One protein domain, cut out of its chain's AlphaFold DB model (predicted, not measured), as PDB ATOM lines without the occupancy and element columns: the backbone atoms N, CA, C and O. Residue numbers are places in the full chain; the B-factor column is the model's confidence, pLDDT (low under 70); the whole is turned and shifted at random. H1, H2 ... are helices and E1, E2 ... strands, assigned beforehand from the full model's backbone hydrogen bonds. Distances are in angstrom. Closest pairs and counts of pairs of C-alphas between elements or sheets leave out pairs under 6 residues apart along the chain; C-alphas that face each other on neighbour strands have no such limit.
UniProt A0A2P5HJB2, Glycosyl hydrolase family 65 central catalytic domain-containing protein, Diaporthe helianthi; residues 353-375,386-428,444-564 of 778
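AT A GLANCE: This is residues 353 to 375, 386 to 428 and 444 to 564 of the 778 residues of the protein "Glycosyl hydrolase family 65 central catalytic domain-containing protein" of Diaporthe helianthi (UniProt A0A2P5HJB2). A small sandwich of two sheets, with E2, E3, E4, E5 and E8 facing E1, E6 and E7, makes one end of the domain; the three helices come next to it, with H3 nearest the middle, and the loop of residues 405 to 428 reaches out to the far end. H3 runs from H1 and H2 to the sandwich, which it only grazes, while residues 405 to 428 lie on the helices' side, away from the strands. The printed part has 187 residues, with three named helices and then eight named strands; the class is mixed, helices and strands, though under half of the residues are in named elements. The larger sheet is branched and antiparallel; the smaller runs E1 E6 E7, mixed. The whole is compact, with a radius of gyration of the C-alphas of 18.3 A and spans of 61 by 44 by 27 A.

HOW THE PARTS SIT: Start at E4, residues 498 to 505, in the twisted larger sheet. On one side of it find E2, residues 487 to 489, with N 488 and O 504 at 3.0 A, and E3, residues 493 to 495, with N 493 and O 500 at 2.8 A. On the other side is E5, residues 508 to 514, with N 501 and O 512 at 2.8 A. E3, E4 and E5 form a meander, each strand the antiparallel neighbour of the one before. E8, residues 555 to 559, is antiparallel to E5, with N 511 and O 556 at 2.8 A. In the facing sheet, E6, residues 532 to 536, is parallel to E1, residues 475 to 477, with N 477 and O 535 at 2.9 A, and forms a hairpin with E7, residues 546 to 550, with N 534 and O 548 at 2.9 A. The facing parts of the two sheets are 9.2 A centre to centre. H3, residues 451 to 466, grazes the larger sheet with residues 461 to 466. With residues 451 to 458 alone it touches residues 361 to 368 of H1, residues 353 to 372; the closest C-alphas, of Ser 364 and His 454, are 4.9 A apart, at a steep tilt of 60 degrees, opposite ways. With residues 453 to 460 alone it touches H2, residues 395 to 404; the closest C-alphas, of Phe 404 and Leu 457, are 6.9 A apart. Each O i to N i+4 pair is within hydrogen-bond range in H1 and H2, and 10 of 12 in H3.

IN THESE COORDINATES: Find C-alpha 353 at (136.065, 158.445, 167.261); from there H1 runs 27.3 A. H3 spans 22.5 A, with a kink of 28 degrees near residue 459, E4 23.4 A and E5 18.9 A. E8 ends at C-alpha 559, (128.382, 140.972, 150.590).

THE WHOLE: The two farthest C-alphas, of His 424 and Asp 529, are 61.7 A apart. Residues 376 to 385 and 429 to 443 are not printed, with C-alpha gaps of 30.7 A and 12.0 A. E5 to E6 is a long link. Look for pLDDT under 70 at residues 372 to 375, 386 to 392, 420 to 428 and 444 to 448.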
ATOM      1  N   ASN A 353     136.080 159.844 166.831       86.62
ATOM      2  CA  ASN A 353     136.065 158.445 167.261       86.62
ATOM      3  C   ASN A 353     136.823 157.532 166.287       86.62
ATOM      4  O   ASN A 353     137.508 156.606 166.715       86.62
ATOM      5  N   VAL A 354     136.734 157.807 164.982       90.19
ATOM      6  CA  VAL A 354     137.467 157.053 163.952       90.19
ATOM      7  C   VAL A 354     138.958 157.378 164.013       90.19
ATOM      8  O   VAL A 354     139.786 156.473 163.940       90.19
ATOM      9  N   ARG A 355     139.312 158.650 164.226       88.94
ATOM     10  CA  ARG A 355     140.707 159.068 164.448       88.94
ATOM     11  C   ARG A 355     141.310 158.397 165.674       88.94
ATOM     12  O   ARG A 355     142.414 157.873 165.606       88.94
ATOM     13  N   TRP A 356     140.564 158.358 166.772       88.44
ATOM     14  CA  TRP A 356     140.961 157.662 167.991       88.44
ATOM     15  C   TRP A 356     141.160 156.173 167.738       88.44
ATOM     16  O   TRP A 356     142.180 155.620 168.142       88.44
ATOM     17  N   LEU A 357     140.233 155.532 167.024       90.94
ATOM     18  CA  LEU A 357     140.346 154.122 166.672       90.94
ATOM     19  C   LEU A 357     141.590 153.842 165.811       90.94
ATOM     20  O   LEU A 357     142.302 152.887 166.101       90.94
ATOM     21  N   GLN A 358     141.898 154.695 164.826       93.00
ATOM     22  CA  GLN A 358     143.111 154.612 163.996       93.00
ATOM     23  C   GLN A 358     144.386 154.678 164.848       93.00
ATOM     24  O   GLN A 358     145.213 153.767 164.793       93.00
ATOM     25  N   VAL A 359     144.536 155.723 165.671       92.62
ATOM     26  CA  VAL A 359     145.730 155.906 166.516       92.62
ATOM     27  C   VAL A 359     145.878 154.744 167.496       92.62
ATOM     28  O   VAL A 359     146.960 154.178 167.639       92.62
ATOM     29  N   THR A 360     144.777 154.339 168.132       92.31
ATOM     30  CA  THR A 360     144.780 153.264 169.130       92.31
ATOM     31  C   THR A 360     145.085 151.911 168.499       92.31
ATOM     32  O   THR A 360     145.790 151.114 169.111       92.31
ATOM     33  N   ALA A 361     144.611 151.637 167.280       93.31
ATOM     34  CA  ALA A 361     144.951 150.420 166.546       93.31
ATOM     35  C   ALA A 361     146.462 150.314 166.301       93.31
ATOM     36  O   ALA A 361     147.075 149.281 166.575       93.31
ATOM     37  N   ILE A 362     147.068 151.408 165.838       94.81
ATOM     38  CA  ILE A 362     148.502 151.485 165.549       94.81
ATOM     39  C   ILE A 362     149.313 151.347 166.840       94.81
ATOM     40  O   ILE A 362     150.207 150.505 166.918       94.81
ATOM     41  N   ALA A 363     148.956 152.106 167.876       93.94
ATOM     42  CA  ALA A 363     149.614 152.039 169.177       93.94
ATOM     43  C   ALA A 363     149.511 150.632 169.792       93.94
ATOM     44  O   ALA A 363     150.514 150.061 170.210       93.94
ATOM     45  N   SER A 364     148.318 150.024 169.776       93.06
ATOM     46  CA  SER A 364     148.093 148.665 170.295       93.06
ATOM     47  C   SER A 364     148.926 147.626 169.562       93.06
ATOM     48  O   SER A 364     149.509 146.751 170.199       93.06
ATOM     49  N   THR A 365     149.022 147.744 168.236       92.75
ATOM     50  CA  THR A 365     149.843 146.845 167.421       92.75
ATOM     51  C   THR A 365     151.319 146.970 167.791       92.75
ATOM     52  O   THR A 365     151.972 145.957 168.032       92.75
ATOM     53  N   TYR A 366     151.824 148.198 167.956       92.75
ATOM     54  CA  TYR A 366     153.189 148.435 168.423       92.75
ATOM     55  C   TYR A 366     153.449 147.813 169.800       92.75
ATOM     56  O   TYR A 366     154.429 147.080 169.961       92.75
ATOM     57  N   TYR A 367     152.589 148.069 170.794       90.88
ATOM     58  CA  TYR A 367     152.797 147.549 172.150       90.88
ATOM     59  C   TYR A 367     152.731 146.024 172.196       90.88
ATOM     60  O   TYR A 367     153.509 145.401 172.917       90.88
ATOM     61  N   LEU A 368     151.837 145.405 171.420       87.50
ATOM     62  CA  LEU A 368     151.739 143.948 171.350       87.50
ATOM     63  C   LEU A 368     152.951 143.344 170.657       87.50
ATOM     64  O   LEU A 368     153.562 142.438 171.218       87.50
ATOM     65  N   PHE A 369     153.343 143.858 169.487       85.38
ATOM     66  CA  PHE A 369     154.512 143.335 168.795       85.38
ATOM     67  C   PHE A 369     155.759 143.501 169.642       85.38
ATOM     68  O   PHE A 369     156.416 142.510 169.920       85.38
ATOM     69  N   THR A 370     156.050 144.700 170.137       81.88
ATOM     70  CA  THR A 370     157.267 144.935 170.923       81.88
ATOM     71  C   THR A 370     157.237 144.308 172.316       81.88
ATOM     72  O   THR A 370     158.299 144.012 172.851       81.88
ATOM     73  N   GLY A 371     156.062 144.058 172.902       75.81
ATOM     74  CA  GLY A 371     155.918 143.437 174.222       75.81
ATOM     75  C   GLY A 371     155.867 141.907 174.216       75.81
ATOM     76  O   GLY A 371     156.253 141.294 175.209       75.81
ATOM     77  N   LEU A 372     155.414 141.288 173.118       69.44
ATOM     78  CA  LEU A 372     155.139 139.848 173.027       69.44
ATOM     79  C   LEU A 372     155.987 139.118 171.973       69.44
ATOM     80  O   LEU A 372     155.671 137.974 171.651       69.44
ATOM     81  N   LEU A 373     157.051 139.734 171.432       63.50
ATOM     82  CA  LEU A 373     157.927 139.054 170.469       63.50
ATOM     83  C   LEU A 373     158.402 137.707 171.038       63.50
ATOM     84  O   LEU A 373     159.142 137.710 172.032       63.50
ATOM     85  N   PRO A 374     158.070 136.568 170.404       51.34
ATOM     86  CA  PRO A 374     158.511 135.278 170.901       51.34
ATOM     87  C   PRO A 374     160.047 135.246 170.978       51.34
ATOM     88  O   PRO A 374     160.772 135.627 170.053       51.34
ATOM     89  N   SER A 375     160.589 134.838 172.122       43.72
ATOM     90  CA  SER A 375     161.814 134.033 172.095       43.72
ATOM     91  C   SER A 375     161.425 132.687 171.492       43.72
ATOM     92  O   SER A 375     160.300 132.267 171.742       43.72
ATOM     93  N   LEU A 386     132.133 136.816 171.010       33.41
ATOM     94  CA  LEU A 386     131.457 138.130 170.882       33.41
ATOM     95  C   LEU A 386     130.303 138.163 169.853       33.41
ATOM     96  O   LEU A 386     129.681 139.199 169.646       33.41
ATOM     97  N   TRP A 387     129.958 137.031 169.232       34.16
ATOM     98  CA  TRP A 387     129.153 137.029 168.002       34.16
ATOM     99  C   TRP A 387     127.630 137.031 168.146       34.16
ATOM    100  O   TRP A 387     126.945 137.412 167.202       34.16
ATOM    101  N   ASN A 388     127.087 136.644 169.300       35.38
ATOM    102  CA  ASN A 388     125.656 136.326 169.423       35.38
ATOM    103  C   ASN A 388     124.784 137.446 170.021       35.38
ATOM    104  O   ASN A 388     123.658 137.170 170.417       35.38
ATOM    105  N   MET A 389     125.276 138.685 170.144       40.22
ATOM    106  CA  MET A 389     124.555 139.726 170.903       40.22
ATOM    107  C   MET A 389     123.946 140.872 170.085       40.22
ATOM    108  O   MET A 389     123.258 141.699 170.672       40.22
ATOM    109  N   LEU A 390     124.164 140.963 168.768       53.72
ATOM    110  CA  LEU A 390     123.807 142.168 168.003       53.72
ATOM    111  C   LEU A 390     123.109 141.808 166.684       53.72
ATOM    112  O   LEU A 390     123.751 141.609 165.656       53.72
ATOM    113  N   GLU A 391     121.779 141.696 166.727       57.22
ATOM    114  CA  GLU A 391     120.938 141.374 165.558       57.22
ATOM    115  C   GLU A 391     120.186 142.591 164.985       57.22
ATOM    116  O   GLU A 391     119.555 142.487 163.932       57.22
ATOM    117  N   THR A 392     120.252 143.747 165.656       66.19
ATOM    118  CA  THR A 392     119.573 144.999 165.283       66.19
ATOM    119  C   THR A 392     120.363 146.214 165.766       66.19
ATOM    120  O   THR A 392     121.065 146.127 166.773       66.19
ATOM    121  N   GLY A 393     120.204 147.362 165.102       78.69
ATOM    122  CA  GLY A 393     120.816 148.619 165.542       78.69
ATOM    123  C   GLY A 393     122.342 148.682 165.405       78.69
ATOM    124  O   GLY A 393     122.975 147.871 164.737       78.69
ATOM    125  N   CYS A 394     122.948 149.695 166.011       81.25
ATOM    126  CA  CYS A 394     124.377 150.024 165.892       81.25
ATOM    127  C   CYS A 394     125.088 150.013 167.244       81.25
ATOM    128  O   CYS A 394     126.179 150.569 167.375       81.25
ATOM    129  N   ALA A 395     124.520 149.318 168.228       82.00
ATOM    130  CA  ALA A 395     125.131 149.138 169.537       82.00
ATOM    131  C   ALA A 395     126.524 148.493 169.472       82.00
ATOM    132  O   ALA A 395     127.328 148.705 170.373       82.00
ATOM    133  N   PHE A 396     126.860 147.788 168.379       82.81
ATOM    134  CA  PHE A 396     128.236 147.366 168.093       82.81
ATOM    135  C   PHE A 396     129.225 148.531 168.213       82.81
ATOM    136  O   PHE A 396     130.243 148.416 168.888       82.81
ATOM    137  N   TRP A 397     128.920 149.660 167.566       86.62
ATOM    138  CA  TRP A 397     129.783 150.837 167.564       86.62
ATOM    139  C   TRP A 397     129.894 151.440 168.965       86.62
ATOM    140  O   TRP A 397     130.995 151.728 169.426       86.62
ATOM    141  N   THR A 398     128.778 151.540 169.691       85.50
ATOM    142  CA  THR A 398     128.768 151.977 171.094       85.50
ATOM    143  C   THR A 398     129.635 151.098 171.981       85.50
ATOM    144  O   THR A 398     130.411 151.610 172.784       85.50
ATOM    145  N   LEU A 399     129.506 149.778 171.850       82.44
ATOM    146  CA  LEU A 399     130.248 148.806 172.643       82.44
ATOM    147  C   LEU A 399     131.740 148.834 172.309       82.44
ATOM    148  O   LEU A 399     132.542 148.774 173.236       82.44
ATOM    149  N   LEU A 400     132.101 149.009 171.034       85.25
ATOM    150  CA  LEU A 400     133.484 149.224 170.611       85.25
ATOM    151  C   LEU A 400     134.063 150.494 171.251       85.25
ATOM    152  O   LEU A 400     135.087 150.432 171.921       85.25
ATOM    153  N   LEU A 401     133.395 151.643 171.136       86.50
ATOM    154  CA  LEU A 401     133.891 152.871 171.769       86.50
ATOM    155  C   LEU A 401     133.986 152.728 173.293       86.50
ATOM    156  O   LEU A 401     134.959 153.157 173.909       86.50
ATOM    157  N   LYS A 402     133.011 152.060 173.913       83.44
ATOM    158  CA  LYS A 402     132.997 151.776 175.352       83.44
ATOM    159  C   LYS A 402     134.107 150.815 175.790       83.44
ATOM    160  O   LYS A 402     134.488 150.874 176.961       83.44
ATOM    161  N   SER A 403     134.606 149.950 174.903       78.62
ATOM    162  CA  SER A 403     135.640 148.962 175.229       78.62
ATOM    163  C   SER A 403     137.048 149.548 175.255       78.62
ATOM    164  O   SER A 403     137.901 148.983 175.926       78.62
ATOM    165  N   PHE A 404     137.300 150.670 174.571       84.19
ATOM    166  CA  PHE A 404     138.636 151.274 174.544       84.19
ATOM    167  C   PHE A 404     138.679 152.709 175.072       84.19
ATOM    168  O   PHE A 404     139.568 153.042 175.845       84.19
ATOM    169  N   HIS A 405     137.719 153.569 174.719       82.62
ATOM    170  CA  HIS A 405     137.812 155.008 174.983       82.62
ATOM    171  C   HIS A 405     138.024 155.365 176.466       82.62
ATOM    172  O   HIS A 405     138.850 156.233 176.738       82.62
ATOM    173  N   PRO A 406     137.333 154.748 177.448       80.62
ATOM    174  CA  PRO A 406     137.554 155.086 178.854       80.62
ATOM    175  C   PRO A 406     138.833 154.472 179.444       80.62
ATOM    176  O   PRO A 406     139.146 154.765 180.589       80.62
ATOM    177  N   TYR A 407     139.533 153.612 178.701       80.75
ATOM    178  CA  TYR A 407     140.741 152.917 179.151       80.75
ATOM    179  C   TYR A 407     142.018 153.486 178.531       80.75
ATOM    180  O   TYR A 407     143.107 153.169 178.997       80.75
ATOM    181  N   ILE A 408     141.915 154.311 177.485       81.06
ATOM    182  CA  ILE A 408     143.078 154.944 176.861       81.06
ATOM    183  C   ILE A 408     143.688 155.972 177.819       81.06
ATOM    184  O   ILE A 408     143.101 157.014 178.103       81.06
ATOM    185  N   GLY A 409     144.922 155.706 178.233       74.81
ATOM    186  CA  GLY A 409     145.833 156.644 178.864       74.81
ATOM    187  C   GLY A 409     146.599 157.439 177.812       74.81
ATOM    188  O   GLY A 409     147.500 156.935 177.135       74.81
ATOM    189  N   THR A 410     146.254 158.712 177.678       72.31
ATOM    190  CA  THR A 410     147.046 159.674 176.909       72.31
ATOM    191  C   THR A 410     148.288 160.117 177.670       72.31
ATOM    192  O   THR A 410     148.266 160.140 178.897       72.31
ATOM    193  N   PRO A 411     149.322 160.580 176.960       78.31
ATOM    194  CA  PRO A 411     149.330 160.853 175.520       78.31
ATOM    195  C   PRO A 411     149.748 159.695 174.642       78.31
ATOM    196  O   PRO A 411     149.561 159.789 173.440       78.31
ATOM    197  N   TRP A 412     150.246 158.608 175.218       86.81
ATOM    198  CA  TRP A 412     150.888 157.516 174.484       86.81
ATOM    199  C   TRP A 412     149.942 156.363 174.115       86.81
ATOM    200  O   TRP A 412     150.378 155.348 173.575       86.81
ATOM    201  N   TYR A 413     148.640 156.537 174.366       86.44
ATOM    202  CA  TYR A 413     147.565 155.599 174.039       86.44
ATOM    203  C   TYR A 413     147.748 154.197 174.643       86.44
ATOM    204  O   TYR A 413     147.372 153.202 174.028       86.44
ATOM    205  N   HIS A 414     148.309 154.100 175.851       82.81
ATOM    206  CA  HIS A 414     148.309 152.832 176.594       82.81
ATOM    207  C   HIS A 414     146.919 152.526 177.107       82.81
ATOM    208  O   HIS A 414     146.134 153.435 177.352       82.81
ATOM    209  N   PHE A 415     146.642 151.260 177.371       82.75
ATOM    210  CA  PHE A 415     145.459 150.904 178.135       82.75
ATOM    211  C   PHE A 415     145.754 150.933 179.632       82.75
ATOM    212  O   PHE A 415     146.794 150.455 180.087       82.75
ATOM    213  N   SER A 416     144.807 151.459 180.393       80.94
ATOM    214  CA  SER A 416     144.653 151.205 181.815       80.94
ATOM    215  C   SER A 416     143.736 150.003 182.025       80.94
ATOM    216  O   SER A 416     142.800 149.770 181.260       80.94
ATOM    217  N   GLU A 417     143.983 149.235 183.082       73.94
ATOM    218  CA  GLU A 417     143.078 148.172 183.529       73.94
ATOM    219  C   GLU A 417     141.711 148.725 183.978       73.94
ATOM    220  O   GLU A 417     140.683 148.050 183.875       73.94
ATOM    221  N   GLN A 418     141.673 149.962 184.481       70.69
ATOM    222  CA  GLN A 418     140.473 150.575 185.045       70.69
ATOM    223  C   GLN A 418     140.000 151.745 184.177       70.69
ATOM    224  O   GLN A 418     140.785 152.433 183.543       70.69
ATOM    225  N   LYS A 419     138.687 152.012 184.181       71.38
ATOM    226  CA  LYS A 419     138.099 153.183 183.493       71.38
ATOM    227  C   LYS A 419     138.422 154.516 184.169       71.38
ATOM    228  O   LYS A 419     138.113 155.578 183.636       71.38
ATOM    229  N   ASN A 420     138.872 154.449 185.415       67.88
ATOM    230  CA  ASN A 420     139.186 155.595 186.241       67.88
ATOM    231  C   ASN A 420     140.463 155.283 187.006       67.88
ATOM    232  O   ASN A 420     140.443 154.495 187.952       67.88
ATOM    233  N   ASP A 421     141.541 155.935 186.596       63.16
ATOM    234  CA  ASP A 421     142.859 155.690 187.169       63.16
ATOM    235  C   ASP A 421     143.047 156.370 188.528       63.16
ATOM    236  O   ASP A 421     144.010 156.106 189.249       63.16
ATOM    237  N   ASN A 422     142.105 157.238 188.916       62.12
ATOM    238  CA  ASN A 422     142.098 157.832 190.235       62.12
ATOM    239  C   ASN A 422     141.460 156.876 191.248       62.12
ATOM    240  O   ASN A 422     140.235 156.779 191.408       62.12
ATOM    241  N   GLN A 423     142.349 156.257 192.016       55.25
ATOM    242  CA  GLN A 423     142.072 155.357 193.126       55.25
ATOM    243  C   GLN A 423     141.051 155.882 194.150       55.25
ATOM    244  O   GLN A 423     140.362 155.086 194.791       55.25
ATOM    245  N   HIS A 424     140.971 157.204 194.351       53.50
ATOM    246  CA  HIS A 424     140.053 157.832 195.309       53.50
ATOM    247  C   HIS A 424     138.617 157.915 194.801       53.50
ATOM    248  O   HIS A 424     137.681 157.937 195.597       53.50
ATOM    249  N   THR A 425     138.454 157.985 193.484       54.62
ATOM    250  CA  THR A 425     137.150 158.082 192.822       54.62
ATOM    251  C   THR A 425     136.699 156.757 192.221       54.62
ATOM    252  O   THR A 425     135.525 156.619 191.900       54.62
ATOM    253  N   ASN A 426     137.587 155.760 192.126       51.56
ATOM    254  CA  ASN A 426     137.239 154.389 191.745       51.56
ATOM    255  C   ASN A 426     136.756 153.536 192.939       51.56
ATOM    256  O   ASN A 426     136.973 152.329 193.021       51.56
ATOM    257  N   VAL A 427     136.138 154.184 193.923       50.69
ATOM    258  CA  VAL A 427     135.489 153.514 195.047       50.69
ATOM    259  C   VAL A 427     134.045 153.297 194.629       50.69
ATOM    260  O   VAL A 427     133.314 154.271 194.453       50.69
ATOM    261  N   ASP A 428     133.643 152.039 194.451       42.88
ATOM    262  CA  ASP A 428     132.248 151.689 194.187       42.88
ATOM    263  C   ASP A 428     131.365 152.350 195.259       42.88
ATOM    264  O   ASP A 428     131.545 152.133 196.462       42.88
ATOM    265  N   THR A 444     142.772 150.290 194.435       52.91
ATOM    266  CA  THR A 444     144.046 149.777 193.895       52.91
ATOM    267  C   THR A 444     144.472 150.587 192.680       52.91
ATOM    268  O   THR A 444     143.638 150.835 191.811       52.91
ATOM    269  N   ASN A 445     145.749 150.979 192.601       60.16
ATOM    270  CA  ASN A 445     146.302 151.572 191.379       60.16
ATOM    271  C   ASN A 445     146.077 150.607 190.198       60.16
ATOM    272  O   ASN A 445     146.354 149.414 190.362       60.16
ATOM    273  N   PRO A 446     145.553 151.072 189.051       62.09
ATOM    274  CA  PRO A 446     145.355 150.216 187.885       62.09
ATOM    275  C   PRO A 446     146.684 149.682 187.340       62.09
ATOM    276  O   PRO A 446     147.711 150.360 187.418       62.09
ATOM    277  N   GLY A 447     146.665 148.484 186.747       64.19
ATOM    278  CA  GLY A 447     147.777 148.006 185.926       64.19
ATOM    279  C   GLY A 447     147.983 148.881 184.682       64.19
ATOM    280  O   GLY A 447     147.016 149.243 184.008       64.19
ATOM    281  N   PHE A 448     149.243 149.206 184.369       64.25
ATOM    282  CA  PHE A 448     149.618 150.068 183.245       64.25
ATOM    283  C   PHE A 448     151.016 149.707 182.695       64.25
ATOM    284  O   PHE A 448     151.965 149.671 183.484       64.25
ATOM    285  N   PRO A 449     151.194 149.466 181.378       71.56
ATOM    286  CA  PRO A 449     150.158 149.320 180.349       71.56
ATOM    287  C   PRO A 449     149.407 147.976 180.459       71.56
ATOM    288  O   PRO A 449     150.001 146.926 180.710       71.56
ATOM    289  N   PHE A 450     148.090 147.994 180.242       77.50
ATOM    290  CA  PHE A 450     147.216 146.820 180.295       77.50
ATOM    291  C   PHE A 450     147.109 146.133 178.924       77.50
ATOM    292  O   PHE A 450     146.236 146.433 178.108       77.50
ATOM    293  N   MET A 451     148.012 145.181 178.671       78.88
ATOM    294  CA  MET A 451     148.155 144.507 177.370       78.88
ATOM    295  C   MET A 451     146.910 143.739 176.905       78.88
ATOM    296  O   MET A 451     146.645 143.692 175.706       78.88
ATOM    297  N   THR A 452     146.112 143.193 177.828       78.56
ATOM    298  CA  THR A 452     144.859 142.498 177.487       78.56
ATOM    299  C   THR A 452     143.885 143.427 176.759       78.56
ATOM    300  O   THR A 452     143.275 143.023 175.774       78.56
ATOM    301  N   GLY A 453     143.787 144.694 177.179       81.06
ATOM    302  CA  GLY A 453     142.919 145.677 176.525       81.06
ATOM    303  C   GLY A 453     143.358 146.006 175.094       81.06
ATOM    304  O   GLY A 453     142.522 146.083 174.192       81.06
ATOM    305  N   HIS A 454     144.671 146.120 174.863       88.19
ATOM    306  CA  HIS A 454     145.232 146.295 173.520       88.19
ATOM    307  C   HIS A 454     144.874 145.123 172.597       88.19
ATOM    308  O   HIS A 454     144.450 145.329 171.459       88.19
ATOM    309  N   GLU A 455     145.022 143.892 173.088       84.62
ATOM    310  CA  GLU A 455     144.733 142.685 172.316       84.62
ATOM    311  C   GLU A 455     143.243 142.559 171.977       84.62
ATOM    312  O   GLU A 455     142.882 142.307 170.824       84.62
ATOM    313  N   GLU A 456     142.368 142.782 172.959       79.62
ATOM    314  CA  GLU A 456     140.919 142.729 172.766       79.62
ATOM    315  C   GLU A 456     140.448 143.729 171.703       79.62
ATOM    316  O   GLU A 456     139.625 143.367 170.858       79.62
ATOM    317  N   LEU A 457     141.010 144.945 171.670       88.06
ATOM    318  CA  LEU A 457     140.698 145.925 170.628       88.06
ATOM    319  C   LEU A 457     141.081 145.420 169.228       88.06
ATOM    320  O   LEU A 457     140.265 145.498 168.304       88.06
ATOM    321  N   LEU A 458     142.294 144.885 169.050       89.69
ATOM    322  CA  LEU A 458     142.739 144.378 167.745       89.69
ATOM    323  C   LEU A 458     141.935 143.153 167.290       89.69
ATOM    324  O   LEU A 458     141.678 142.984 166.093       89.69
ATOM    325  N   ARG A 459     141.458 142.324 168.226       86.12
ATOM    326  CA  ARG A 459     140.534 141.224 167.906       86.12
ATOM    327  C   ARG A 459     139.203 141.731 167.348       86.12
ATOM    328  O   ARG A 459     138.622 141.056 166.502       86.12
ATOM    329  N   VAL A 460     138.715 142.915 167.736       86.19
ATOM    330  CA  VAL A 460     137.506 143.489 167.108       86.19
ATOM    331  C   VAL A 460     137.731 143.762 165.617       86.19
ATOM    332  O   VAL A 460     136.824 143.563 164.813       86.19
ATOM    333  N   MET A 461     138.942 144.152 165.219       89.31
ATOM    334  CA  MET A 461     139.266 144.478 163.825       89.31
ATOM    335  C   MET A 461     139.286 143.242 162.920       89.31
ATOM    336  O   MET A 461     138.919 143.318 161.750       89.31
ATOM    337  N   THR A 462     139.694 142.095 163.461       89.69
ATOM    338  CA  THR A 462     139.801 140.833 162.718       89.69
ATOM    339  C   THR A 462     138.583 139.956 162.941       89.69
ATOM    340  O   THR A 462     137.815 139.746 162.006       89.69
ATOM    341  N   ALA A 463     138.343 139.498 164.169       84.88
ATOM    342  CA  ALA A 463     137.124 138.788 164.504       84.88
ATOM    343  C   ALA A 463     135.938 139.727 164.262       84.88
ATOM    344  O   ALA A 463     135.260 139.550 163.262       84.88
ATOM    345  N   GLY A 464     135.726 140.772 165.062       83.12
ATOM    346  CA  GLY A 464     134.499 141.593 165.030       83.12
ATOM    347  C   GLY A 464     134.055 142.125 163.653       83.12
ATOM    348  O   GLY A 464     132.874 142.008 163.320       83.12
ATOM    349  N   PHE A 465     134.965 142.666 162.835       91.25
ATOM    350  CA  PHE A 465     134.615 143.173 161.502       91.25
ATOM    351  C   PHE A 465     134.597 142.090 160.422       91.25
ATOM    352  O   PHE A 465     133.620 141.999 159.681       91.25
ATOM    353  N   LEU A 466     135.620 141.236 160.306       92.19
ATOM    354  CA  LEU A 466     135.642 140.241 159.223       92.19
ATOM    355  C   LEU A 466     134.771 139.020 159.503       92.19
ATOM    356  O   LEU A 466     134.496 138.261 158.574       92.19
ATOM    357  N   GLY A 467     134.353 138.782 160.745       87.44
ATOM    358  CA  GLY A 467     133.765 137.491 161.094       87.44
ATOM    359  C   GLY A 467     134.784 136.361 161.112       87.44
ATOM    360  O   GLY A 467     134.391 135.216 160.911       87.44
ATOM    361  N   LEU A 468     136.073 136.686 161.255       91.38
ATOM    362  CA  LEU A 468     137.161 135.754 161.001       91.38
ATOM    363  C   LEU A 468     137.138 134.575 161.980       91.38
ATOM    364  O   LEU A 468     137.140 134.784 163.193       91.38
ATOM    365  N   ARG A 469     137.211 133.349 161.452       88.44
ATOM    366  CA  ARG A 469     137.552 132.148 162.230       88.44
ATOM    367  C   ARG A 469     138.650 131.365 161.533       88.44
ATOM    368  O   ARG A 469     138.567 131.076 160.338       88.44
ATOM    369  N   THR A 470     139.666 131.009 162.307       87.25
ATOM    370  CA  THR A 470     140.861 130.289 161.844       87.25
ATOM    371  C   THR A 470     140.953 128.868 162.403       87.25
ATOM    372  O   THR A 470     141.881 128.139 162.071       87.25
ATOM    373  N   THR A 471     140.003 128.452 163.243       83.56
ATOM    374  CA  THR A 471     139.989 127.131 163.900       83.56
ATOM    375  C   THR A 471     139.166 126.082 163.151       83.56
ATOM    376  O   THR A 471     139.264 124.891 163.447       83.56
ATOM    377  N   ASP A 472     138.371 126.510 162.172       83.88
ATOM    378  CA  ASP A 472     137.600 125.646 161.283       83.88
ATOM    379  C   ASP A 472     138.488 124.991 160.205       83.88
ATOM    380  O   ASP A 472     139.637 125.377 159.996       83.88
ATOM    381  N   VAL A 473     137.939 124.002 159.485       84.31
ATOM    382  CA  VAL A 473     138.636 123.251 158.411       84.31
ATOM    383  C   VAL A 473     139.031 124.135 157.220       84.31
ATOM    384  O   VAL A 473     139.986 123.828 156.509       84.31
ATOM    385  N   ASN A 474     138.292 125.221 157.002       89.94
ATOM    386  CA  ASN A 474     138.615 126.274 156.045       89.94
ATOM    387  C   ASN A 474     138.610 127.613 156.785       89.94
ATOM    388  O   ASN A 474     137.902 127.752 157.783       89.94
ATOM    389  N   LEU A 475     139.298 128.619 156.244       93.56
ATOM    390  CA  LEU A 475     139.142 129.998 156.706       93.56
ATOM    391  C   LEU A 475     137.669 130.420 156.576       93.56
ATOM    392  O   LEU A 475     137.079 130.251 155.503       93.56
ATOM    393  N   VAL A 476     137.084 130.969 157.640       93.88
ATOM    394  CA  VAL A 476     135.696 131.462 157.635       93.88
ATOM    395  C   VAL A 476     135.683 132.980 157.745       93.88
ATOM    396  O   VAL A 476     136.387 133.547 158.581       93.88
ATOM    397  N   LEU A 477     134.864 133.629 156.914       95.06
ATOM    398  CA  LEU A 477     134.578 135.062 156.947       95.06
ATOM    399  C   LEU A 477     133.067 135.292 157.083       95.06
ATOM    400  O   LEU A 477     132.263 134.651 156.409       95.06
ATOM    401  N   ASN A 478     132.679 136.264 157.904       90.88
ATOM    402  CA  ASN A 478     131.295 136.705 158.085       90.88
ATOM    403  C   ASN A 478     131.202 138.236 158.249       90.88
ATOM    404  O   ASN A 478     130.827 138.738 159.325       90.88
ATOM    405  N   PRO A 479     131.579 138.988 157.204       93.62
ATOM    406  CA  PRO A 479     131.939 140.388 157.334       93.62
ATOM    407  C   PRO A 479     130.769 141.296 157.723       93.62
ATOM    408  O   PRO A 479     129.640 141.151 157.246       93.62
ATOM    409  N   PHE A 480     131.071 142.280 158.562       88.81
ATOM    410  CA  PHE A 480     130.206 143.374 158.981       88.81
ATOM    411  C   PHE A 480     131.061 144.616 159.246       88.81
ATOM    412  O   PHE A 480     132.042 144.548 159.980       88.81
ATOM    413  N   LEU A 481     130.663 145.761 158.692       91.19
ATOM    414  CA  LEU A 481     131.289 147.043 159.003       91.19
ATOM    415  C   LEU A 481     130.214 148.002 159.536       91.19
ATOM    416  O   LEU A 481     129.202 148.190 158.852       91.19
ATOM    417  N   PRO A 482     130.384 148.588 160.737       88.81
ATOM    418  CA  PRO A 482     129.409 149.516 161.292       88.81
ATOM    419  C   PRO A 482     129.288 150.773 160.415       88.81
ATOM    420  O   PRO A 482     130.261 151.181 159.783       88.81
ATOM    421  N   PRO A 483     128.112 151.423 160.386       86.12
ATOM    422  CA  PRO A 483     127.821 152.511 159.452       86.12
ATOM    423  C   PRO A 483     128.647 153.780 159.703       86.12
ATOM    424  O   PRO A 483     128.714 154.633 158.824       86.12
ATOM    425  N   GLN A 484     129.263 153.910 160.880       87.88
ATOM    426  CA  GLN A 484     130.183 154.995 161.230       87.88
ATOM    427  C   GLN A 484     131.564 154.849 160.567       87.88
ATOM    428  O   GLN A 484     132.328 155.810 160.543       87.88
ATOM    429  N   LEU A 485     131.886 153.670 160.023       91.06
ATOM    430  CA  LEU A 485     133.114 153.417 159.274       91.06
ATOM    431  C   LEU A 485     132.803 153.335 157.777       91.06
ATOM    432  O   LEU A 485     132.049 152.475 157.323       91.06
ATOM    433  N   GLU A 486     133.415 154.220 156.994       92.38
ATOM    434  CA  GLU A 486     133.261 154.223 155.534       92.38
ATOM    435  C   GLU A 486     134.097 153.113 154.883       92.38
ATOM    436  O   GLU A 486     133.625 152.383 154.003       92.38
ATOM    437  N   HIS A 487     135.333 152.973 155.365       95.81
ATOM    438  CA  HIS A 487     136.352 152.086 154.832       95.81
ATOM    439  C   HIS A 487     137.150 151.436 155.958       95.81
ATOM    440  O   HIS A 487     137.351 152.022 157.020       95.81
ATOM    441  N   PHE A 488     137.602 150.210 155.708       97.31
ATOM    442  CA  PHE A 488     138.496 149.499 156.609       97.31
ATOM    443  C   PHE A 488     139.334 148.471 155.839       97.31
ATOM    444  O   PHE A 488     138.792 147.624 155.127       97.31
ATOM    445  N   LYS A 489     140.658 148.525 155.973       97.06
ATOM    446  CA  LYS A 489     141.585 147.448 155.600       97.06
ATOM    447  C   LYS A 489     141.964 146.721 156.886       97.06
ATOM    448  O   LYS A 489     142.505 147.334 157.804       97.06
ATOM    449  N   ALA A 490     141.691 145.421 156.935       95.56
ATOM    450  CA  ALA A 490     142.183 144.585 158.019       95.56
ATOM    451  C   ALA A 490     143.677 144.275 157.821       95.56
ATOM    452  O   ALA A 490     144.116 144.195 156.666       95.56
ATOM    453  N   PRO A 491     144.427 144.003 158.904       94.44
ATOM    454  CA  PRO A 491     145.706 143.310 158.793       94.44
ATOM    455  C   PRO A 491     145.565 142.057 157.918       94.44
ATOM    456  O   PRO A 491     144.507 141.413 157.917       94.44
ATOM    457  N   VAL A 492     146.606 141.694 157.171       94.12
ATOM    458  CA  VAL A 492     146.597 140.464 156.371       94.12
ATOM    459  C   VAL A 492     146.422 139.241 157.271       94.12
ATOM    460  O   VAL A 492     146.916 139.193 158.396       94.12
ATOM    461  N   GLN A 493     145.684 138.251 156.779       93.31
ATOM    462  CA  GLN A 493     145.365 137.033 157.515       93.31
ATOM    463  C   GLN A 493     146.181 135.863 156.984       93.31
ATOM    464  O   GLN A 493     146.267 135.658 155.771       93.31
ATOM    465  N   PHE A 494     146.733 135.072 157.901       91.12
ATOM    466  CA  PHE A 494     147.494 133.868 157.587       91.12
ATOM    467  C   PHE A 494     146.665 132.629 157.906       91.12
ATOM    468  O   PHE A 494     146.157 132.480 159.016       91.12
ATOM    469  N   TYR A 495     146.535 131.722 156.939       92.75
ATOM    470  CA  TYR A 495     145.833 130.458 157.140       92.75
ATOM    471  C   TYR A 495     146.481 129.348 156.317       92.75
ATOM    472  O   TYR A 495     146.506 129.412 155.089       92.75
ATOM    473  N   ASN A 496     147.011 128.326 156.996       90.31
ATOM    474  CA  ASN A 496     147.701 127.194 156.366       90.31
ATOM    475  C   ASN A 496     148.800 127.632 155.363       90.31
ATOM    476  O   ASN A 496     148.895 127.102 154.258       90.31
ATOM    477  N   GLY A 497     149.578 128.662 155.717       88.19
ATOM    478  CA  GLY A 497     150.628 129.251 154.870       88.19
ATOM    479  C   GLY A 497     150.137 130.207 153.771       88.19
ATOM    480  O   GLY A 497     150.946 130.938 153.209       88.19
ATOM    481  N   ALA A 498     148.833 130.257 153.475       93.56
ATOM    482  CA  ALA A 498     148.267 131.221 152.533       93.56
ATOM    483  C   ALA A 498     148.036 132.591 153.184       93.56
ATOM    484  O   ALA A 498     147.748 132.681 154.381       93.56
ATOM    485  N   VAL A 499     148.104 133.647 152.365       96.00
ATOM    486  CA  VAL A 499     147.914 135.040 152.791       96.00
ATOM    487  C   VAL A 499     146.651 135.622 152.169       96.00
ATOM    488  O   VAL A 499     146.476 135.589 150.946       96.00
ATOM    489  N   VAL A 500     145.777 136.180 153.003       97.00
ATOM    490  CA  VAL A 500     144.500 136.768 152.590       97.00
ATOM    491  C   VAL A 500     144.424 138.227 153.031       97.00
ATOM    492  O   VAL A 500     144.495 138.539 154.216       97.00
ATOM    493  N   GLU A 501     144.249 139.129 152.068       97.75
ATOM    494  CA  GLU A 501     143.987 140.549 152.301       97.75
ATOM    495  C   GLU A 501     142.486 140.829 152.181       97.75
ATOM    496  O   GLU A 501     141.849 140.442 151.195       97.75
ATOM    497  N   CYS A 502     141.933 141.545 153.164       97.94
ATOM    498  CA  CYS A 502     140.526 141.930 153.199       97.94
ATOM    499  C   CYS A 502     140.375 143.455 153.270       97.94
ATOM    500  O   CYS A 502     140.888 144.104 154.183       97.94
ATOM    501  N   ARG A 503     139.616 144.021 152.326       97.69
ATOM    502  CA  ARG A 503     139.232 145.440 152.310       97.69
ATOM    503  C   ARG A 503     137.726 145.578 152.327       97.69
ATOM    504  O   ARG A 503     137.042 145.018 151.474       97.69
ATOM    505  N   MET A 504     137.220 146.351 153.267       97.25
ATOM    506  CA  MET A 504     135.805 146.511 153.538       97.25
ATOM    507  C   MET A 504     135.362 147.931 153.199       97.25
ATOM    508  O   MET A 504     136.049 148.912 153.484       97.25
ATOM    509  N   ASN A 505     134.175 148.031 152.618       95.44
ATOM    510  CA  ASN A 505     133.311 149.189 152.807       95.44
ATOM    511  C   ASN A 505     132.059 148.721 153.557       95.44
ATOM    512  O   ASN A 505     131.965 147.552 153.936       95.44
ATOM    513  N   ARG A 506     131.070 149.597 153.750       90.88
ATOM    514  CA  ARG A 506     129.832 149.217 154.445       90.88
ATOM    515  C   ARG A 506     129.189 147.949 153.872       90.88
ATOM    516  O   ARG A 506     128.834 147.059 154.632       90.88
ATOM    517  N   THR A 507     129.057 147.844 152.551       95.31
ATOM    518  CA  THR A 507     128.202 146.837 151.892       95.31
ATOM    519  C   THR A 507     128.937 145.603 151.387       95.31
ATOM    520  O   THR A 507     128.313 144.555 151.235       95.31
ATOM    521  N   HIS A 508     130.238 145.702 151.125       97.25
ATOM    522  CA  HIS A 508     131.018 144.632 150.519       97.25
ATOM    523  C   HIS A 508     132.417 144.528 151.124       97.25
ATOM    524  O   HIS A 508     133.022 145.527 151.526       97.25
ATOM    525  N   THR A 509     132.952 143.312 151.100       98.25
ATOM    526  CA  THR A 509     134.348 143.007 151.403       98.25
ATOM    527  C   THR A 509     135.018 142.442 150.161       98.25
ATOM    528  O   THR A 509     134.521 141.513 149.526       98.25
ATOM    529  N   THR A 510     136.157 143.014 149.802       98.31
ATOM    530  CA  THR A 510     137.054 142.508 148.769       98.31
ATOM    531  C   THR A 510     138.078 141.602 149.435       98.31
ATOM    532  O   THR A 510     138.772 142.045 150.345       98.31
ATOM    533  N   VAL A 511     138.159 140.353 148.986       98.56
ATOM    534  CA  VAL A 511     139.049 139.314 149.512       98.56
ATOM    535  C   VAL A 511     140.050 138.946 148.424       98.56
ATOM    536  O   VAL A 511     139.656 138.460 147.363       98.56
ATOM    537  N   LEU A 512     141.334 139.184 148.668       98.25
ATOM    538  CA  LEU A 512     142.437 138.881 147.755       98.25
ATOM    539  C   LEU A 512     143.339 137.823 148.390       98.25
ATOM    540  O   LEU A 512     143.823 138.021 149.499       98.25
ATOM    541  N   ARG A 513     143.630 136.737 147.669       97.69
ATOM    542  CA  ARG A 513     144.727 135.838 148.055       97.69
ATOM    543  C   ARG A 513     146.037 136.374 147.487       97.69
ATOM    544  O   ARG A 513     146.184 136.452 146.265       97.69
ATOM    545  N   ARG A 514     146.971 136.751 148.355       96.56
ATOM    546  CA  ARG A 514     148.287 137.284 147.973       96.56
ATOM    547  C   ARG A 514     149.314 136.172 147.785       96.56
ATOM    548  O   ARG A 514     149.060 135.020 148.132       96.56
ATOM    549  N   ASP A 515     150.443 136.526 147.178       94.06
ATOM    550  CA  ASP A 515     151.593 135.633 147.085       94.06
ATOM    551  C   ASP A 515     152.299 135.583 148.446       94.06
ATOM    552  O   ASP A 515     152.814 136.590 148.928       94.06
ATOM    553  N   GLY A 516     152.300 134.407 149.080       89.19
ATOM    554  CA  GLY A 516     152.947 134.208 150.376       89.19
ATOM    555  C   GLY A 516     154.458 134.440 150.344       89.19
ATOM    556  O   GLY A 516     155.034 134.760 151.379       89.19
ATOM    557  N   ALA A 517     155.097 134.366 149.168       87.25
ATOM    558  CA  ALA A 517     156.524 134.648 149.012       87.25
ATOM    559  C   ALA A 517     156.896 136.123 149.271       87.25
ATOM    560  O   ALA A 517     158.077 136.433 149.416       87.25
ATOM    561  N   GLU A 518     155.912 137.027 149.337       89.25
ATOM    562  CA  GLU A 518     156.112 138.432 149.715       89.25
ATOM    563  C   GLU A 518     156.333 138.617 151.230       89.25
ATOM    564  O   GLU A 518     156.769 139.686 151.653       89.25
ATOM    565  N   PHE A 519     156.064 137.591 152.047       87.06
ATOM    566  CA  PHE A 519     156.072 137.668 153.508       87.06
ATOM    567  C   PHE A 519     157.157 136.770 154.116       87.06
ATOM    568  O   PHE A 519     157.296 135.594 153.784       87.06
ATOM    569  N   ASN A 520     157.929 137.324 155.052       78.00
ATOM    570  CA  ASN A 520     159.009 136.600 155.720       78.00
ATOM    571  C   ASN A 520     158.479 135.683 156.834       78.00
ATOM    572  O   ASN A 520     157.548 136.035 157.551       78.00
ATOM    573  N   GLY A 521     159.129 134.531 157.028       74.00
ATOM    574  CA  GLY A 521     158.868 133.634 158.164       74.00
ATOM    575  C   GLY A 521     157.673 132.690 158.001       74.00
ATOM    576  O   GLY A 521     157.415 131.889 158.896       74.00
ATOM    577  N   LEU A 522     156.970 132.731 156.866       80.50
ATOM    578  CA  LEU A 522     155.894 131.788 156.565       80.50
ATOM    579  C   LEU A 522     156.436 130.463 156.016       80.50
ATOM    580  O   LEU A 522     157.418 130.426 155.274       80.50
ATOM    581  N   GLY A 523     155.756 129.368 156.365       80.81
ATOM    582  CA  GLY A 523     155.921 128.086 155.679       80.81
ATOM    583  C   GLY A 523     155.367 128.124 154.249       80.81
ATOM    584  O   GLY A 523     154.776 129.115 153.823       80.81
ATOM    585  N   GLU A 524     155.539 127.028 153.506       87.56
ATOM    586  CA  GLU A 524     154.943 126.902 152.170       87.56
ATOM    587  C   GLU A 524     153.414 127.056 152.232       87.56
ATOM    588  O   GLU A 524     152.761 126.542 153.142       87.56
ATOM    589  N   ASP A 525     152.841 127.738 151.238       92.12
ATOM    590  CA  ASP A 525     151.392 127.836 151.084       92.12
ATOM    591  C   ASP A 525     150.804 126.430 150.880       92.12
ATOM    592  O   ASP A 525     151.050 125.775 149.860       92.12
ATOM    593  N   GLY A 526     149.999 125.975 151.843       91.69
ATOM    594  CA  GLY A 526     149.435 124.627 151.869       91.69
ATOM    595  C   GLY A 526     148.463 124.319 150.726       91.69
ATOM    596  O   GLY A 526     148.095 123.158 150.535       91.69
ATOM    597  N   TYR A 527     148.059 125.323 149.944       94.69
ATOM    598  CA  TYR A 527     147.235 125.161 148.747       94.69
ATOM    599  C   TYR A 527     148.041 125.271 147.444       94.69
ATOM    600  O   TYR A 527     147.518 124.904 146.386       94.69
ATOM    601  N   GLY A 528     149.288 125.760 147.491       92.00
ATOM    602  CA  GLY A 528     150.158 125.967 146.327       92.00
ATOM    603  C   GLY A 528     149.457 126.710 145.179       92.00
ATOM    604  O   GLY A 528     148.687 127.645 145.402       92.00
ATOM    605  N   ASP A 529     149.642 126.230 143.943       90.62
ATOM    606  CA  ASP A 529     148.962 126.744 142.735       90.62
ATOM    607  C   ASP A 529     147.447 126.434 142.682       90.62
ATOM    608  O   ASP A 529     146.723 126.868 141.770       90.62
ATOM    609  N   GLY A 530     146.957 125.623 143.624       95.12
ATOM    610  CA  GLY A 530     145.548 125.284 143.788       95.12
ATOM    611  C   GLY A 530     144.716 126.475 144.258       95.12
ATOM    612  O   GLY A 530     145.239 127.527 144.618       95.12
ATOM    613  N   ALA A 531     143.391 126.330 144.241       96.50
ATOM    614  CA  ALA A 531     142.501 127.355 144.777       96.50
ATOM    615  C   ALA A 531     142.215 127.082 146.263       96.50
ATOM    616  O   ALA A 531     141.783 125.984 146.609       96.50
ATOM    617  N   MET A 532     142.443 128.082 147.112       96.69
ATOM    618  CA  MET A 532     142.152 128.054 148.544       96.69
ATOM    619  C   MET A 532     140.637 128.179 148.760       96.69
ATOM    620  O   MET A 532     140.064 129.169 148.293       96.69
ATOM    621  N   PRO A 533     139.983 127.222 149.442       96.81
ATOM    622  CA  PRO A 533     138.594 127.350 149.858       96.81
ATOM    623  C   PRO A 533     138.468 128.331 151.031       96.81
ATOM    624  O   PRO A 533     139.195 128.232 152.017       96.81
ATOM    625  N   ILE A 534     137.518 129.260 150.935       97.19
ATOM    626  CA  ILE A 534     137.144 130.178 152.017       97.19
ATOM    627  C   ILE A 534     135.628 130.098 152.185       97.19
ATOM    628  O   ILE A 534     134.883 130.249 151.212       97.19
ATOM    629  N   THR A 535     135.173 129.853 153.409       96.50
ATOM    630  CA  THR A 535     133.745 129.795 153.739       96.50
ATOM    631  C   THR A 535     133.243 131.188 154.080       96.50
ATOM    632  O   THR A 535     133.839 131.884 154.899       96.50
ATOM    633  N   ILE A 536     132.136 131.589 153.471       96.50
ATOM    634  CA  ILE A 536     131.411 132.817 153.776       96.50
ATOM    635  C   ILE A 536     130.151 132.423 154.546       96.50
ATOM    636  O   ILE A 536     129.255 131.806 153.972       96.50
ATOM    637  N   GLY A 537     130.103 132.729 155.841       87.38
ATOM    638  CA  GLY A 537     129.029 132.294 156.741       87.38
ATOM    639  C   GLY A 537     129.443 132.324 158.214       87.38
ATOM    640  O   GLY A 537     130.577 132.652 158.547       87.38
ATOM    641  N   ARG A 538     128.526 131.990 159.124       82.69
ATOM    642  CA  ARG A 538     128.739 132.023 160.587       82.69
ATOM    643  C   ARG A 538     129.737 130.976 161.088       82.69
ATOM    644  O   ARG A 538     130.363 131.195 162.126       82.69
ATOM    645  N   SER A 539     129.855 129.856 160.383       83.00
ATOM    646  CA  SER A 539     130.765 128.741 160.656       83.00
ATOM    647  C   SER A 539     130.961 127.908 159.386       83.00
ATOM    648  O   SER A 539     130.288 128.135 158.378       83.00
ATOM    649  N   ALA A 540     131.853 126.915 159.439       79.12
ATOM    650  CA  ALA A 540     132.046 125.963 158.342       79.12
ATOM    651  C   ALA A 540     130.773 125.174 157.964       79.12
ATOM    652  O   ALA A 540     130.634 124.768 156.813       79.12
ATOM    653  N   ASP A 541     129.849 124.996 158.915       82.88
ATOM    654  CA  ASP A 541     128.604 124.230 158.756       82.88
ATOM    655  C   ASP A 541     127.350 125.126 158.654       82.88
ATOM    656  O   ASP A 541     126.231 124.643 158.832       82.88
ATOM    657  N   ASP A 542     127.508 126.436 158.421       82.69
ATOM    658  CA  ASP A 542     126.366 127.352 158.310       82.69
ATOM    659  C   ASP A 542     125.471 126.952 157.118       82.69
ATOM    660  O   ASP A 542     125.948 126.978 155.979       82.69
ATOM    661  N   PRO A 543     124.183 126.604 157.335       86.00
ATOM    662  CA  PRO A 543     123.279 126.219 156.249       86.00
ATOM    663  C   PRO A 543     123.033 127.347 155.241       86.00
ATOM    664  O   PRO A 543     122.719 127.062 154.085       86.00
ATOM    665  N   ASP A 544     123.198 128.601 155.668       86.75
ATOM    666  CA  ASP A 544     123.042 129.792 154.827       86.75
ATOM    667  C   ASP A 544     124.384 130.247 154.216       86.75
ATOM    668  O   ASP A 544     124.445 131.227 153.468       86.75
ATOM    669  N   GLY A 545     125.477 129.550 154.547       90.62
ATOM    670  CA  GLY A 545     126.819 129.850 154.073       90.62
ATOM    671  C   GLY A 545     127.101 129.332 152.662       90.62
ATOM    672  O   GLY A 545     126.439 128.440 152.132       90.62
ATOM    673  N   TYR A 546     128.140 129.879 152.037       95.56
ATOM    674  CA  TYR A 546     128.655 129.408 150.751       95.56
ATOM    675  C   TYR A 546     130.181 129.489 150.713       95.56
ATOM    676  O   TYR A 546     130.806 130.106 151.568       95.56
ATOM    677  N   MET A 547     130.808 128.865 149.717       95.88
ATOM    678  CA  MET A 547     132.266 128.788 149.625       95.88
ATOM    679  C   MET A 547     132.786 129.476 148.367       95.88
ATOM    680  O   MET A 547     132.299 129.228 147.261       95.88
ATOM    681  N   ILE A 548     133.822 130.293 148.527       97.50
ATOM    682  CA  ILE A 548     134.607 130.850 147.423       97.50
ATOM    683  C   ILE A 548     135.944 130.110 147.311       97.50
ATOM    684  O   ILE A 548     136.411 129.503 148.270       97.50
ATOM    685  N   HIS A 549     136.552 130.153 146.127       97.81
ATOM    686  CA  HIS A 549     137.825 129.489 145.850       97.81
ATOM    687  C   HIS A 549     138.776 130.471 145.166       97.81
ATOM    688  O   HIS A 549     138.480 130.934 144.063       97.81
ATOM    689  N   LEU A 550     139.910 130.778 145.800       97.94
ATOM    690  CA  LEU A 550     140.857 131.786 145.313       97.94
ATOM    691  C   LEU A 550     142.228 131.184 145.010       97.94
ATOM    692  O   LEU A 550     142.863 130.576 145.873       97.94
ATOM    693  N   LYS A 551     142.723 131.383 143.787       98.06
ATOM    694  CA  LYS A 551     144.150 131.210 143.472       98.06
ATOM    695  C   LYS A 551     144.943 132.448 143.890       98.06
ATOM    696  O   LYS A 551     144.364 133.514 144.078       98.06
ATOM    697  N   VAL A 552     146.262 132.313 143.986       97.38
ATOM    698  CA  VAL A 552     147.165 133.452 144.208       97.38
ATOM    699  C   VAL A 552     146.911 134.548 143.161       97.38
ATOM    700  O   VAL A 552     146.763 134.265 141.969       97.38
ATOM    701  N   GLY A 553     146.795 135.792 143.624       97.00
ATOM    702  CA  GLY A 553     146.481 136.974 142.820       97.00
ATOM    703  C   GLY A 553     145.005 137.124 142.434       97.00
ATOM    704  O   GLY A 553     144.656 138.098 141.768       97.00
ATOM    705  N   GLN A 554     144.126 136.186 142.811       98.06
ATOM    706  CA  GLN A 554     142.692 136.301 142.545       98.06
ATOM    707  C   GLN A 554     141.955 137.023 143.666       98.06
ATOM    708  O   GLN A 554     142.227 136.838 144.853       98.06
ATOM    709  N   THR A 555     140.949 137.789 143.254       98.12
ATOM    710  CA  THR A 555     140.084 138.570 144.132       98.12
ATOM    711  C   THR A 555     138.637 138.107 144.012       98.12
ATOM    712  O   THR A 555     138.147 137.876 142.906       98.12
ATOM    713  N   ALA A 556     137.939 138.030 145.142       98.25
ATOM    714  CA  ALA A 556     136.487 137.916 145.216       98.25
ATOM    715  C   ALA A 556     135.896 139.130 145.935       98.25
ATOM    716  O   ALA A 556     136.549 139.753 146.768       98.25
ATOM    717  N   VAL A 557     134.642 139.446 145.624       98.25
ATOM    718  CA  VAL A 557     133.857 140.450 146.343       98.25
ATOM    719  C   VAL A 557     132.672 139.733 146.973       98.25
ATOM    720  O   VAL A 557     131.935 139.041 146.273       98.25
ATOM    721  N   ILE A 558     132.516 139.885 148.283       97.31
ATOM    722  CA  ILE A 558     131.456 139.262 149.078       97.31
ATOM    723  C   ILE A 558     130.598 140.344 149.732       97.31
ATOM    724  O   ILE A 558     131.084 141.437 150.026       97.31
ATOM    725  N   THR A 559     129.322 140.048 149.947       95.81
ATOM    726  CA  THR A 559     128.382 140.972 150.590       95.81
ATOM    727  C   THR A 559     128.556 140.953 152.106       95.81
ATOM    728  O   THR A 559     128.679 139.884 152.705       95.81
ATOM    729  N   ASN A 560     128.525 142.130 152.727       93.31
ATOM    730  CA  ASN A 560     128.579 142.283 154.179       93.31
ATOM    731  C   ASN A 560     127.182 142.208 154.787       93.31
ATOM    732  O   ASN A 560     126.207 142.686 154.202       93.31
ATOM    733  N   ARG A 561     127.099 141.707 156.019       88.50
ATOM    734  CA  ARG A 561     125.876 141.795 156.826       88.50
ATOM    735  C   ARG A 561     125.517 143.263 157.076       88.50
ATOM    736  O   ARG A 561     126.405 144.075 157.306       88.50
ATOM    737  N   GLN A 562     124.221 143.579 157.081       84.19
ATOM    738  CA  GLN A 562     123.677 144.919 157.370       84.19
ATOM    739  C   GLN A 562     122.647 144.868 158.511       84.19
ATOM    740  O   GLN A 562     121.548 145.404 158.407       84.19
ATOM    741  N   HIS A 563     122.947 144.159 159.603       74.19
ATOM    742  CA  HIS A 563     121.982 143.989 160.704       74.19
ATOM    743  C   HIS A 563     121.586 145.321 161.369       74.19
ATOM    744  O   HIS A 563     120.493 145.455 161.908       74.19
ATOM    745  N   ASN A 564     122.445 146.332 161.268       74.12
ATOM    746  CA  ASN A 564     122.207 147.699 161.717       74.12
ATOM    747  C   ASN A 564     121.114 148.448 160.944       74.12
ATOM    748  O   ASN A 564     120.597 149.440 161.459       74.12
TER     749      ASN A 564